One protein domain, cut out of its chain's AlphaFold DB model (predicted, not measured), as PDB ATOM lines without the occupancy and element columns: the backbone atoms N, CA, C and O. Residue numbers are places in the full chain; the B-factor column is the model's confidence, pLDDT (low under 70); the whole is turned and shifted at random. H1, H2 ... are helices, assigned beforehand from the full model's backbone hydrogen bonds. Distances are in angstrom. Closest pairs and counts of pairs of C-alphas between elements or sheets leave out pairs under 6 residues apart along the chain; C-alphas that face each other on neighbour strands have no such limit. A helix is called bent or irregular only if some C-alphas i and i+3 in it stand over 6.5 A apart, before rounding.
ATOM      1  N   ALA A   2     -58.033 -12.810 -35.412       56.94
ATOM      2  CA  ALA A   2     -58.218 -12.644 -33.961       56.94
ATOM      3  C   ALA A   2     -57.129 -13.311 -33.085       56.94
ATOM      4  O   ALA A   2     -57.145 -13.156 -31.870       56.94
ATOM      5  N   LEU A   3     -56.179 -14.029 -33.697       65.06
ATOM      6  CA  LEU A   3     -55.124 -14.772 -32.999       65.06
ATOM      7  C   LEU A   3     -54.017 -13.879 -32.418       65.06
ATOM      8  O   LEU A   3     -53.529 -14.177 -31.336       65.06
ATOM      9  N   GLY A   4     -53.664 -12.776 -33.087       74.88
ATOM     10  CA  GLY A   4     -52.650 -11.834 -32.588       74.88
ATOM     11  C   GLY A   4     -53.030 -11.225 -31.232       74.88
ATOM     12  O   GLY A   4     -52.308 -11.434 -30.264       74.88
ATOM     13  N   PRO A   5     -54.215 -10.592 -31.105       83.06
ATOM     14  CA  PRO A   5     -54.663 -10.021 -29.834       83.06
ATOM     15  C   PRO A   5     -54.789 -11.040 -28.690       83.06
ATOM     16  O   PRO A   5     -54.536 -10.704 -27.537       83.06
ATOM     17  N   ALA A   6     -55.182 -12.283 -28.991       82.69
ATOM     18  CA  ALA A   6     -55.268 -13.345 -27.989       82.69
ATOM     19  C   ALA A   6     -53.878 -13.810 -27.520       82.69
ATOM     20  O   ALA A   6     -53.678 -14.038 -26.328       82.69
ATOM     21  N   LEU A   7     -52.910 -13.903 -28.440       86.44
ATOM     22  CA  LEU A   7     -51.522 -14.220 -28.112       86.44
ATOM     23  C   LEU A   7     -50.872 -13.104 -27.285       86.44
ATOM     24  O   LEU A   7     -50.199 -13.394 -26.299       86.44
ATOM     25  N   ASP A   8     -51.132 -11.842 -27.630       87.38
ATOM     26  CA  ASP A   8     -50.651 -10.681 -26.876       87.38
ATOM     27  C   ASP A   8     -51.237 -10.651 -25.454       87.38
ATOM     28  O   ASP A   8     -50.524 -10.373 -24.489       87.38
ATOM     29  N   ALA A   9     -52.520 -10.991 -25.295       87.12
ATOM     30  CA  ALA A   9     -53.153 -11.101 -23.982       87.12
ATOM     31  C   ALA A   9     -52.565 -12.253 -23.145       87.12
ATOM     32  O   ALA A   9     -52.304 -12.073 -21.954       87.12
ATOM     33  N   ALA A  10     -52.311 -13.415 -23.760       87.44
ATOM     34  CA  ALA A  10     -51.654 -14.543 -23.098       87.44
ATOM     35  C   ALA A  10     -50.225 -14.185 -22.666       87.44
ATOM     36  O   ALA A  10     -49.835 -14.475 -21.533       87.44
ATOM     37  N   LYS A  11     -49.480 -13.480 -23.527       89.75
ATOM     38  CA  LYS A  11     -48.159 -12.943 -23.200       89.75
ATOM     39  C   LYS A  11     -48.224 -12.012 -21.997       89.75
ATOM     40  O   LYS A  11     -47.487 -12.202 -21.037       89.75
ATOM     41  N   ALA A  12     -49.121 -11.027 -22.031       88.75
ATOM     42  CA  ALA A  12     -49.265 -10.058 -20.952       88.75
ATOM     43  C   ALA A  12     -49.628 -10.730 -19.619       88.75
ATOM     44  O   ALA A  12     -49.154 -10.304 -18.570       88.75
ATOM     45  N   HIS A  13     -50.439 -11.793 -19.648       88.00
ATOM     46  CA  HIS A  13     -50.793 -12.547 -18.448       88.00
ATOM     47  C   HIS A  13     -49.599 -13.321 -17.869       88.00
ATOM     48  O   HIS A  13     -49.352 -13.237 -16.665       88.00
ATOM     49  N   ALA A  14     -48.826 -14.009 -18.718       86.56
ATOM     50  CA  ALA A  14     -47.602 -14.695 -18.305       86.56
ATOM     51  C   ALA A  14     -46.548 -13.708 -17.769       86.56
ATOM     52  O   ALA A  14     -46.005 -13.909 -16.682       86.56
ATOM     53  N   ASP A  15     -46.328 -12.594 -18.474       85.06
ATOM     54  CA  ASP A  15     -45.397 -11.538 -18.066       85.06
ATOM     55  C   ASP A  15     -45.827 -10.905 -16.725       85.06
ATOM     56  O   ASP A  15     -44.991 -10.649 -15.860       85.06
ATOM     57  N   ALA A  16     -47.130 -10.691 -16.504       84.81
ATOM     58  CA  ALA A  16     -47.649 -10.155 -15.244       84.81
ATOM     59  C   ALA A  16     -47.466 -11.125 -14.065       84.81
ATOM     60  O   ALA A  16     -47.191 -10.681 -12.947       84.81
ATOM     61  N   ALA A  17     -47.617 -12.433 -14.291       85.19
ATOM     62  CA  ALA A  17     -47.349 -13.441 -13.269       85.19
ATOM     63  C   ALA A  17     -45.852 -13.487 -12.917       85.19
ATOM     64  O   ALA A  17     -45.508 -13.425 -11.735       85.19
ATOM     65  N   GLY A  18     -44.970 -13.467 -13.923       83.62
ATOM     66  CA  GLY A  18     -43.521 -13.359 -13.722       83.62
ATOM     67  C   GLY A  18     -43.124 -12.088 -12.963       83.62
ATOM     68  O   GLY A  18     -42.383 -12.147 -11.986       83.62
ATOM     69  N   ALA A  19     -43.714 -10.943 -13.317       83.50
ATOM     70  CA  ALA A  19     -43.435  -9.666 -12.661       83.50
ATOM     71  C   ALA A  19     -43.813  -9.644 -11.167       83.50
ATOM     72  O   ALA A  19     -43.169  -8.944 -10.382       83.50
ATOM     73  N   LYS A  20     -44.839 -10.400 -10.745       84.69
ATOM     74  CA  LYS A  20     -45.189 -10.540  -9.318       84.69
ATOM     75  C   LYS A  20     -44.100 -11.283  -8.549       84.69
ATOM     76  O   LYS A  20     -43.721 -10.840  -7.465       84.69
ATOM     77  N   VAL A  21     -43.589 -12.374  -9.119       84.88
ATOM     78  CA  VAL A  21     -42.483 -13.151  -8.544       84.88
ATOM     79  C   VAL A  21     -41.225 -12.286  -8.469       84.88
ATOM     80  O   VAL A  21     -40.646 -12.139  -7.393       84.88
ATOM     81  N   ASP A  22     -40.870 -11.610  -9.565       81.94
ATOM     82  CA  ASP A  22     -39.740 -10.675  -9.615       81.94
ATOM     83  C   ASP A  22     -39.865  -9.554  -8.581       81.94
ATOM     84  O   ASP A  22     -38.883  -9.174  -7.943       81.94
ATOM     85  N   GLY A  23     -41.066  -8.997  -8.413       83.00
ATOM     86  CA  GLY A  23     -41.342  -7.953  -7.431       83.00
ATOM     87  C   GLY A  23     -41.119  -8.435  -6.001       83.00
ATOM     88  O   GLY A  23     -40.519  -7.720  -5.199       83.00
ATOM     89  N   ALA A  24     -41.544  -9.660  -5.691       83.75
ATOM     90  CA  ALA A  24     -41.345 -10.255  -4.377       83.75
ATOM     91  C   ALA A  24     -39.870 -10.594  -4.101       83.75
ATOM     92  O   ALA A  24     -39.390 -10.356  -2.993       83.75
ATOM     93  N   VAL A  25     -39.131 -11.059  -5.115       85.00
ATOM     94  CA  VAL A  25     -37.674 -11.252  -5.036       85.00
ATOM     95  C   VAL A  25     -36.956  -9.915  -4.842       85.00
ATOM     96  O   VAL A  25     -36.135  -9.793  -3.943       85.00
ATOM     97  N   LYS A  26     -37.309  -8.869  -5.600       80.69
ATOM     98  CA  LYS A  26     -36.750  -7.509  -5.437       80.69
ATOM     99  C   LYS A  26     -37.090  -6.860  -4.093       80.69
ATOM    100  O   LYS A  26     -36.414  -5.912  -3.687       80.69
ATOM    101  N   GLY A  27     -38.157  -7.325  -3.445       83.12
ATOM    102  CA  GLY A  27     -38.527  -6.946  -2.085       83.12
ATOM    103  C   GLY A  27     -37.605  -7.543  -1.019       83.12
ATOM    104  O   GLY A  27     -37.559  -7.010   0.087       83.12
ATOM    105  N   SER A 110     -43.953 -20.170  -3.340       79.06
ATOM    106  CA  SER A 110     -44.019 -21.429  -4.102       79.06
ATOM    107  C   SER A 110     -45.179 -21.465  -5.097       79.06
ATOM    108  O   SER A 110     -44.979 -21.796  -6.261       79.06
ATOM    109  N   ASP A 111     -46.372 -21.077  -4.652       81.94
ATOM    110  CA  ASP A 111     -47.592 -21.198  -5.454       81.94
ATOM    111  C   ASP A 111     -47.607 -20.145  -6.566       81.94
ATOM    112  O   ASP A 111     -47.855 -20.457  -7.726       81.94
ATOM    113  N   ALA A 112     -47.216 -18.908  -6.242       83.12
ATOM    114  CA  ALA A 112     -47.081 -17.835  -7.226       83.12
ATOM    115  C   ALA A 112     -46.017 -18.153  -8.292       83.12
ATOM    116  O   ALA A 112     -46.179 -17.802  -9.460       83.12
ATOM    117  N   GLN A 113     -44.935 -18.827  -7.899       83.44
ATOM    118  CA  GLN A 113     -43.895 -19.286  -8.813       83.44
ATOM    119  C   GLN A 113     -44.379 -20.440  -9.700       83.44
ATOM    120  O   GLN A 113     -44.098 -20.445 -10.903       83.44
ATOM    121  N   ALA A 114     -45.111 -21.400  -9.131       83.94
ATOM    122  CA  ALA A 114     -45.701 -22.500  -9.883       83.94
ATOM    123  C   ALA A 114     -46.692 -21.978 -10.936       83.94
ATOM    124  O   ALA A 114     -46.602 -22.362 -12.104       83.94
ATOM    125  N   ASP A 115     -47.551 -21.030 -10.551       86.31
ATOM    126  CA  ASP A 115     -48.499 -20.364 -11.447       86.31
ATOM    127  C   ASP A 115     -47.788 -19.598 -12.569       86.31
ATOM    128  O   ASP A 115     -48.135 -19.744 -13.743       86.31
ATOM    129  N   ALA A 116     -46.761 -18.806 -12.241       86.00
ATOM    130  CA  ALA A 116     -45.993 -18.060 -13.239       86.00
ATOM    131  C   ALA A 116     -45.304 -18.994 -14.247       86.00
ATOM    132  O   ALA A 116     -45.323 -18.734 -15.451       86.00
ATOM    133  N   THR A 117     -44.749 -20.108 -13.765       84.81
ATOM    134  CA  THR A 117     -44.087 -21.117 -14.604       84.81
ATOM    135  C   THR A 117     -45.082 -21.820 -15.524       84.81
ATOM    136  O   THR A 117     -44.814 -21.997 -16.715       84.81
ATOM    137  N   LEU A 118     -46.256 -22.178 -14.998       87.31
ATOM    138  CA  LEU A 118     -47.320 -22.792 -15.783       87.31
ATOM    139  C   LEU A 118     -47.799 -21.849 -16.897       87.31
ATOM    140  O   LEU A 118     -47.832 -22.238 -18.063       87.31
ATOM    141  N   LEU A 119     -48.103 -20.592 -16.564       88.31
ATOM    142  CA  LEU A 119     -48.565 -19.590 -17.533       88.31
ATOM    143  C   LEU A 119     -47.526 -19.303 -18.625       88.31
ATOM    144  O   LEU A 119     -47.888 -19.139 -19.791       88.31
ATOM    145  N   ALA A 120     -46.238 -19.289 -18.273       87.31
ATOM    146  CA  ALA A 120     -45.150 -19.142 -19.232       87.31
ATOM    147  C   ALA A 120     -45.115 -20.286 -20.260       87.31
ATOM    148  O   ALA A 120     -45.043 -20.033 -21.466       87.31
ATOM    149  N   ARG A 121     -45.244 -21.542 -19.811       85.94
ATOM    150  CA  ARG A 121     -45.287 -22.716 -20.703       85.94
ATOM    151  C   ARG A 121     -46.527 -22.710 -21.597       85.94
ATOM    152  O   ARG A 121     -46.421 -22.941 -22.801       85.94
ATOM    153  N   GLN A 122     -47.688 -22.375 -21.036       89.19
ATOM    154  CA  GLN A 122     -48.933 -22.230 -21.799       89.19
ATOM    155  C   GLN A 122     -48.790 -21.193 -22.918       89.19
ATOM    156  O   GLN A 122     -49.174 -21.444 -24.064       89.19
ATOM    157  N   TYR A 123     -48.186 -20.044 -22.610       89.69
ATOM    158  CA  TYR A 123     -47.884 -19.022 -23.605       89.69
ATOM    159  C   TYR A 123     -46.909 -19.529 -24.679       89.69
ATOM    160  O   TYR A 123     -47.150 -19.300 -25.866       89.69
ATOM    161  N   ALA A 124     -45.848 -20.249 -24.303       86.88
ATOM    162  CA  ALA A 124     -44.877 -20.782 -25.257       86.88
ATOM    163  C   ALA A 124     -45.528 -21.732 -26.281       86.88
ATOM    164  O   ALA A 124     -45.278 -21.613 -27.484       86.88
ATOM    165  N   VAL A 125     -46.439 -22.601 -25.831       88.06
ATOM    166  CA  VAL A 125     -47.233 -23.478 -26.710       88.06
ATOM    167  C   VAL A 125     -48.122 -22.675 -27.660       88.06
ATOM    168  O   VAL A 125     -48.146 -22.933 -28.866       88.06
ATOM    169  N   LEU A 126     -48.826 -21.660 -27.149       89.44
ATOM    170  CA  LEU A 126     -49.657 -20.779 -27.975       89.44
ATOM    171  C   LEU A 126     -48.827 -20.028 -29.029       89.44
ATOM    172  O   LEU A 126     -49.240 -19.938 -30.189       89.44
ATOM    173  N   ALA A 127     -47.648 -19.533 -28.653       88.12
ATOM    174  CA  ALA A 127     -46.730 -18.848 -29.555       88.12
ATOM    175  C   ALA A 127     -46.211 -19.785 -30.655       88.12
ATOM    176  O   ALA A 127     -46.182 -19.405 -31.830       88.12
ATOM    177  N   GLN A 128     -45.870 -21.029 -30.303       87.19
ATOM    178  CA  GLN A 128     -45.438 -22.045 -31.259       87.19
ATOM    179  C   GLN A 128     -46.555 -22.414 -32.243       87.19
ATOM    180  O   GLN A 128     -46.332 -22.410 -33.457       87.19
ATOM    181  N   ASN A 129     -47.769 -22.665 -31.746       88.19
ATOM    182  CA  ASN A 129     -48.948 -22.910 -32.579       88.19
ATOM    183  C   ASN A 129     -49.188 -21.751 -33.558       88.19
ATOM    184  O   ASN A 129     -49.374 -21.973 -34.754       88.19
ATOM    185  N   HIS A 130     -49.129 -20.506 -33.072       88.38
ATOM    186  CA  HIS A 130     -49.301 -19.317 -33.904       88.38
ATOM    187  C   HIS A 130     -48.231 -19.207 -35.003       88.38
ATOM    188  O   HIS A 130     -48.563 -18.952 -36.165       88.38
ATOM    189  N   ALA A 131     -46.958 -19.432 -34.667       87.69
ATOM    190  CA  ALA A 131     -45.856 -19.397 -35.629       87.69
ATOM    191  C   ALA A 131     -46.011 -20.476 -36.714       87.69
ATOM    192  O   ALA A 131     -45.879 -20.192 -37.907       87.69
ATOM    193  N   ASN A 132     -46.360 -21.697 -36.305       87.00
ATOM    194  CA  ASN A 132     -46.572 -22.829 -37.202       87.00
ATOM    195  C   ASN A 132     -47.752 -22.605 -38.157       87.00
ATOM    196  O   ASN A 132     -47.620 -22.840 -39.358       87.00
ATOM    197  N   LEU A 133     -48.878 -22.095 -37.649       87.94
ATOM    198  CA  LEU A 133     -50.039 -21.742 -38.469       87.94
ATOM    199  C   LEU A 133     -49.710 -20.628 -39.464       87.94
ATOM    200  O   LEU A 133     -50.018 -20.748 -40.645       87.94
ATOM    201  N   THR A 134     -49.037 -19.569 -39.007       88.69
ATOM    202  CA  THR A 134     -48.627 -18.449 -39.869       88.69
ATOM    203  C   THR A 134     -47.738 -18.936 -41.012       88.69
ATOM    204  O   THR A 134     -47.938 -18.549 -42.163       88.69
ATOM    205  N   LYS A 135     -46.792 -19.836 -40.715       88.50
ATOM    206  CA  LYS A 135     -45.921 -20.448 -41.720       88.50
ATOM    207  C   LYS A 135     -46.696 -21.330 -42.701       88.50
ATOM    208  O   LYS A 135     -46.449 -21.238 -43.898       88.50
ATOM    209  N   ALA A 136     -47.630 -22.152 -42.218       87.69
ATOM    210  CA  ALA A 136     -48.442 -23.021 -43.068       87.69
ATOM    211  C   ALA A 136     -49.359 -22.223 -44.007       87.69
ATOM    212  O   ALA A 136     -49.428 -22.538 -45.191       87.69
ATOM    213  N   PHE A 137     -49.985 -21.148 -43.507       87.25
ATOM    214  CA  PHE A 137     -50.779 -20.233 -44.330       87.25
ATOM    215  C   PHE A 137     -49.931 -19.527 -45.388       87.25
ATOM    216  O   PHE A 137     -50.356 -19.418 -46.533       87.25
ATOM    217  N   ALA A 138     -48.729 -19.066 -45.030       90.00
ATOM    218  CA  ALA A 138     -47.823 -18.426 -45.982       90.00
ATOM    219  C   ALA A 138     -47.318 -19.395 -47.066       90.00
ATOM    220  O   ALA A 138     -47.049 -18.969 -48.187       90.00
ATOM    221  N   ALA A 139     -47.179 -20.680 -46.732       91.00
ATOM    222  CA  ALA A 139     -46.721 -21.726 -47.643       91.00
ATOM    223  C   ALA A 139     -47.853 -22.411 -48.436       91.00
ATOM    224  O   ALA A 139     -47.550 -23.256 -49.274       91.00
ATOM    225  N   ASP A 140     -49.121 -22.074 -48.170       90.00
ATOM    226  CA  ASP A 140     -50.312 -22.753 -48.710       90.00
ATOM    227  C   ASP A 140     -50.281 -24.284 -48.508       90.00
ATOM    228  O   ASP A 140     -50.617 -25.085 -49.380       90.00
ATOM    229  N   THR A 141     -49.816 -24.710 -47.331       90.88
ATOM    230  CA  THR A 141     -49.725 -26.124 -46.938       90.88
ATOM    231  C   THR A 141     -50.705 -26.449 -45.821       90.88
ATOM    232  O   THR A 141     -51.081 -25.572 -45.042       90.88
ATOM    233  N   ASN A 142     -51.053 -27.732 -45.671       86.00
ATOM    234  CA  ASN A 142     -51.846 -28.183 -44.530       86.00
ATOM    235  C   ASN A 142     -51.183 -27.773 -43.201       86.00
ATOM    236  O   ASN A 142     -49.975 -27.975 -43.035       86.00
ATOM    237  N   PRO A 143     -51.951 -27.217 -42.249       79.31
ATOM    238  CA  PRO A 143     -51.413 -26.823 -40.958       79.31
ATOM    239  C   PRO A 143     -50.942 -28.054 -40.169       79.31
ATOM    240  O   PRO A 143     -51.595 -29.101 -40.215       79.31
ATOM    241  N   PRO A 144     -49.822 -27.949 -39.433       80.25
ATOM    242  CA  PRO A 144     -49.394 -29.008 -38.530       80.25
ATOM    243  C   PRO A 144     -50.380 -29.160 -37.354       80.25
ATOM    244  O   PRO A 144     -51.155 -28.237 -37.083       80.25
ATOM    245  N   PRO A 145     -50.353 -30.300 -36.635       85.62
ATOM    246  CA  PRO A 145     -51.160 -30.497 -35.436       85.62
ATOM    247  C   PRO A 145     -50.936 -29.379 -34.415       85.62
ATOM    248  O   PRO A 145     -49.798 -28.966 -34.181       85.62
ATOM    249  N   LEU A 146     -52.023 -28.905 -33.808       85.62
ATOM    250  CA  LEU A 146     -51.957 -27.931 -32.724       85.62
ATOM    251  C   LEU A 146     -51.715 -28.646 -31.403       85.62
ATOM    252  O   LEU A 146     -52.362 -29.648 -31.101       85.62
ATOM    253  N   LEU A 147     -50.798 -28.098 -30.619       87.19
ATOM    254  CA  LEU A 147     -50.539 -28.547 -29.260       87.19
ATOM    255  C   LEU A 147     -51.555 -27.911 -28.304       87.19
ATOM    256  O   LEU A 147     -51.855 -26.722 -28.432       87.19
ATOM    257  N   ASP A 148     -52.075 -28.685 -27.354       86.75
ATOM    258  CA  ASP A 148     -52.996 -28.172 -26.336       86.75
ATOM    259  C   ASP A 148     -52.211 -27.508 -25.188       86.75
ATOM    260  O   ASP A 148     -51.501 -28.215 -24.463       86.75
ATOM    261  N   PRO A 149     -52.323 -26.176 -24.990       85.44
ATOM    262  CA  PRO A 149     -51.658 -25.485 -23.890       85.44
ATOM    263  C   PRO A 149     -52.181 -25.913 -22.511       85.44
ATOM    264  O   PRO A 149     -51.497 -25.686 -21.524       85.44
ATOM    265  N   TYR A 150     -53.350 -26.547 -22.411       87.00
ATOM    266  CA  TYR A 150     -53.928 -27.002 -21.142       87.00
ATOM    267  C   TYR A 150     -53.777 -28.510 -20.908       87.00
ATOM    268  O   TYR A 150     -54.405 -29.052 -20.000       87.00
ATOM    269  N   SER A 151     -52.957 -29.192 -21.713       85.44
ATOM    270  CA  SER A 151     -52.698 -30.621 -21.527       85.44
ATOM    271  C   SER A 151     -52.049 -30.921 -20.172       85.44
ATOM    272  O   SER A 151     -51.256 -30.133 -19.660       85.44
ATOM    273  N   GLU A 152     -52.330 -32.104 -19.619       80.44
ATOM    274  CA  GLU A 152     -51.760 -32.562 -18.338       80.44
ATOM    275  C   GLU A 152     -50.226 -32.697 -18.369       80.44
ATOM    276  O   GLU A 152     -49.581 -32.663 -17.324       80.44
ATOM    277  N   ALA A 153     -49.630 -32.799 -19.563       80.31
ATOM    278  CA  ALA A 153     -48.181 -32.804 -19.755       80.31
ATOM    279  C   ALA A 153     -47.536 -31.427 -19.495       80.31
ATOM    280  O   ALA A 153     -46.335 -31.333 -19.256       80.31
ATOM    281  N   ILE A 154     -48.306 -30.335 -19.531       80.12
ATOM    282  CA  ILE A 154     -47.794 -28.992 -19.251       80.12
ATOM    283  C   ILE A 154     -47.911 -28.730 -17.753       80.12
ATOM    284  O   ILE A 154     -48.968 -28.394 -17.224       80.12
ATOM    285  N   THR A 155     -46.783 -28.878 -17.065       81.75
ATOM    286  CA  THR A 155     -46.679 -28.770 -15.606       81.75
ATOM    287  C   THR A 155     -45.916 -27.514 -15.184       81.75
ATOM    288  O   THR A 155     -45.255 -26.866 -15.989       81.75
ATOM    289  N   SER A 156     -45.954 -27.171 -13.895       77.56
ATOM    290  CA  SER A 156     -45.207 -26.043 -13.320       77.56
ATOM    291  C   SER A 156     -43.707 -26.322 -13.115       77.56
ATOM    292  O   SER A 156     -43.058 -25.642 -12.321       77.56
ATOM    293  N   VAL A 157     -43.147 -27.338 -13.779       74.50
ATOM    294  CA  VAL A 157     -41.710 -27.645 -13.712       74.50
ATOM    295  C   VAL A 157     -40.921 -26.440 -14.244       74.50
ATOM    296  O   VAL A 157     -41.327 -25.875 -15.268       74.50
ATOM    297  N   PRO A 158     -39.811 -26.028 -13.594       63.50
ATOM    298  CA  PRO A 158     -39.056 -24.840 -13.984       63.50
ATOM    299  C   PRO A 158     -38.793 -24.782 -15.492       63.50
ATOM    300  O   PRO A 158     -38.424 -25.777 -16.113       63.50
ATOM    301  N   TYR A 159     -39.044 -23.620 -16.080       58.34
ATOM    302  CA  TYR A 159     -38.817 -23.311 -17.489       58.34
ATOM    303  C   TYR A 159     -38.224 -21.904 -17.558       58.34
ATOM    304  O   TYR A 159     -38.680 -21.010 -16.840       58.34
ATOM    305  N   ASP A 160     -37.183 -21.713 -18.369       56.75
ATOM    306  CA  ASP A 160     -36.629 -20.388 -18.648       56.75
ATOM    307  C   ASP A 160     -37.259 -19.858 -19.942       56.75
ATOM    308  O   ASP A 160     -37.213 -20.514 -20.981       56.75
ATOM    309  N   ASN A 161     -37.810 -18.642 -19.891       53.34
ATOM    310  CA  ASN A 161     -38.426 -17.955 -21.032       53.34
ATOM    311  C   ASN A 161     -37.436 -17.647 -22.178       53.34
ATOM    312  O   ASN A 161     -37.837 -17.081 -23.197       53.34
ATOM    313  N   GLY A 162     -36.151 -17.977 -22.013       47.78
ATOM    314  CA  GLY A 162     -35.117 -17.892 -23.043       47.78
ATOM    315  C   GLY A 162     -34.864 -19.179 -23.840       47.78
ATOM    316  O   GLY A 162     -34.220 -19.096 -24.887       47.78
ATOM    317  N   GLU A 163     -35.348 -20.344 -23.395       54.28
ATOM    318  CA  GLU A 163     -35.158 -21.616 -24.109       54.28
ATOM    319  C   GLU A 163     -36.407 -22.010 -24.911       54.28
ATOM    320  O   GLU A 163     -37.527 -21.728 -24.484       54.28
ATOM    321  N   PRO A 164     -36.282 -22.655 -26.084       57.62
ATOM    322  CA  PRO A 164     -37.444 -23.164 -26.802       57.62
ATOM    323  C   PRO A 164     -38.189 -24.175 -25.925       57.62
ATOM    324  O   PRO A 164     -37.618 -25.185 -25.529       57.62
ATOM    325  N   PHE A 165     -39.466 -23.924 -25.631       63.78
ATOM    326  CA  PHE A 165     -40.300 -24.916 -24.961       63.78
ATOM    327  C   PHE A 165     -40.428 -26.159 -25.847       63.78
ATOM    328  O   PHE A 165     -40.921 -26.068 -26.976       63.78
ATOM    329  N   ASN A 166     -40.004 -27.313 -25.332       67.94
ATOM    330  CA  ASN A 166     -40.238 -28.602 -25.957       67.94
ATOM    331  C   ASN A 166     -41.228 -29.409 -25.096       67.94
ATOM    332  O   ASN A 166     -40.899 -29.770 -23.965       67.94
ATOM    333  N   PRO A 167     -42.438 -29.708 -25.600       60.00
ATOM    334  CA  PRO A 167     -43.457 -30.426 -24.834       60.00
ATOM    335  C   PRO A 167     -43.039 -31.844 -24.418       60.00
ATOM    336  O   PRO A 167     -43.668 -32.399 -23.524       60.00
ATOM    337  N   THR A 168     -42.003 -32.433 -25.030       61.91
ATOM    338  CA  THR A 168     -41.488 -33.755 -24.631       61.91
ATOM    339  C   THR A 168     -40.593 -33.718 -23.394       61.91
ATOM    340  O   THR A 168     -40.307 -34.764 -22.832       61.91
ATOM    341  N   ASP A 169     -40.137 -32.540 -22.961       58.22
ATOM    342  CA  ASP A 169     -39.192 -32.412 -21.842       58.22
ATOM    343  C   ASP A 169     -39.899 -32.393 -20.469       58.22
ATOM    344  O   ASP A 169     -39.270 -32.147 -19.443       58.22
ATOM    345  N   ALA A 170     -41.223 -32.588 -20.445       50.06
ATOM    346  CA  ALA A 170     -42.058 -32.575 -19.242       50.06
ATOM    347  C   ALA A 170     -42.463 -33.980 -18.740       50.06
ATOM    348  O   ALA A 170     -43.315 -34.071 -17.853       50.06
ATOM    349  N   GLU A 171     -41.871 -35.042 -19.300       37.50
ATOM    350  CA  GLU A 171     -41.982 -36.439 -18.829       37.50
ATOM    351  C   GLU A 171     -41.035 -36.740 -17.655       37.50
ATOM    352  O   GLU A 171     -41.447 -37.520 -16.763       37.50
TER     353      GLU A 171
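What this domain is: This is residues 2 to 27 and 110 to 171 of the 171 residues of an uncharacterized protein of Mycobacterium sp. 1245805.9 (UniProt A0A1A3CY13). Two long helices, H1 and H2, lie side by side and run opposite ways, and a long tail folds back from the far end of H2. Residues 141 to 157 of that tail run back along H2 on the side away from H1, residues 158 to 166 make a further loop, and the short H3 comes near the tail's end. You have 88 residues printed, with three named helices in the order H1, H2, H3 and no named strand; the class is all helix. The printed part is only just compact, close to loose, with a radius of gyration of the C-alphas of 14.3 A, and it is elongated, spanning 50 by 30 by 20 A.

How they stand to each other: Start with H1, residues 3 to 26, and set beside it H2, residues 110 to 139: they touch, with 24 pairs of C-alphas within 8 A. Look for their closest C-alphas at Ala 17 and Ala 116, 4.8 A apart. Their lines stand at a shallow tilt of 27 degrees, opposite ways. H3, residues 167 to 170, is apart from H1; it is only just apart from H2, the closest C-alphas being 8.1 A from each other. In H1 and H2 every O i to N i+4 pair is within hydrogen-bond range; H3 is too short for such a pair, and its one O i to N i+3 pair is not within range.

Where its parts are: Find C-alpha 3 at (-55.124, -14.772, -32.999); from there H1 runs 33.9 A to C-alpha 26. Find C-alpha 110 at (-44.019, -21.429, -4.102); H2 runs 43.6 A to C-alpha 139. H3 ends at C-alpha 170, at (-42.058, -32.575, -19.242); it is neither bent nor irregular, but only just: C-alphas 167 and 170 are 6.2 A apart.

The domain as a whole: The two C-alphas farthest apart are those of Gly 27 and Asp 140, 50.6 A. Residues 28 to 109 are not printed, and C-alphas 27 and 110 are 15.6 A apart across the cut. The link from H2 to H3 is long, 27 residues. Mean pLDDT of the printed part is 80.2; look for values under 70 at residues 2 to 3 and 158 to 171.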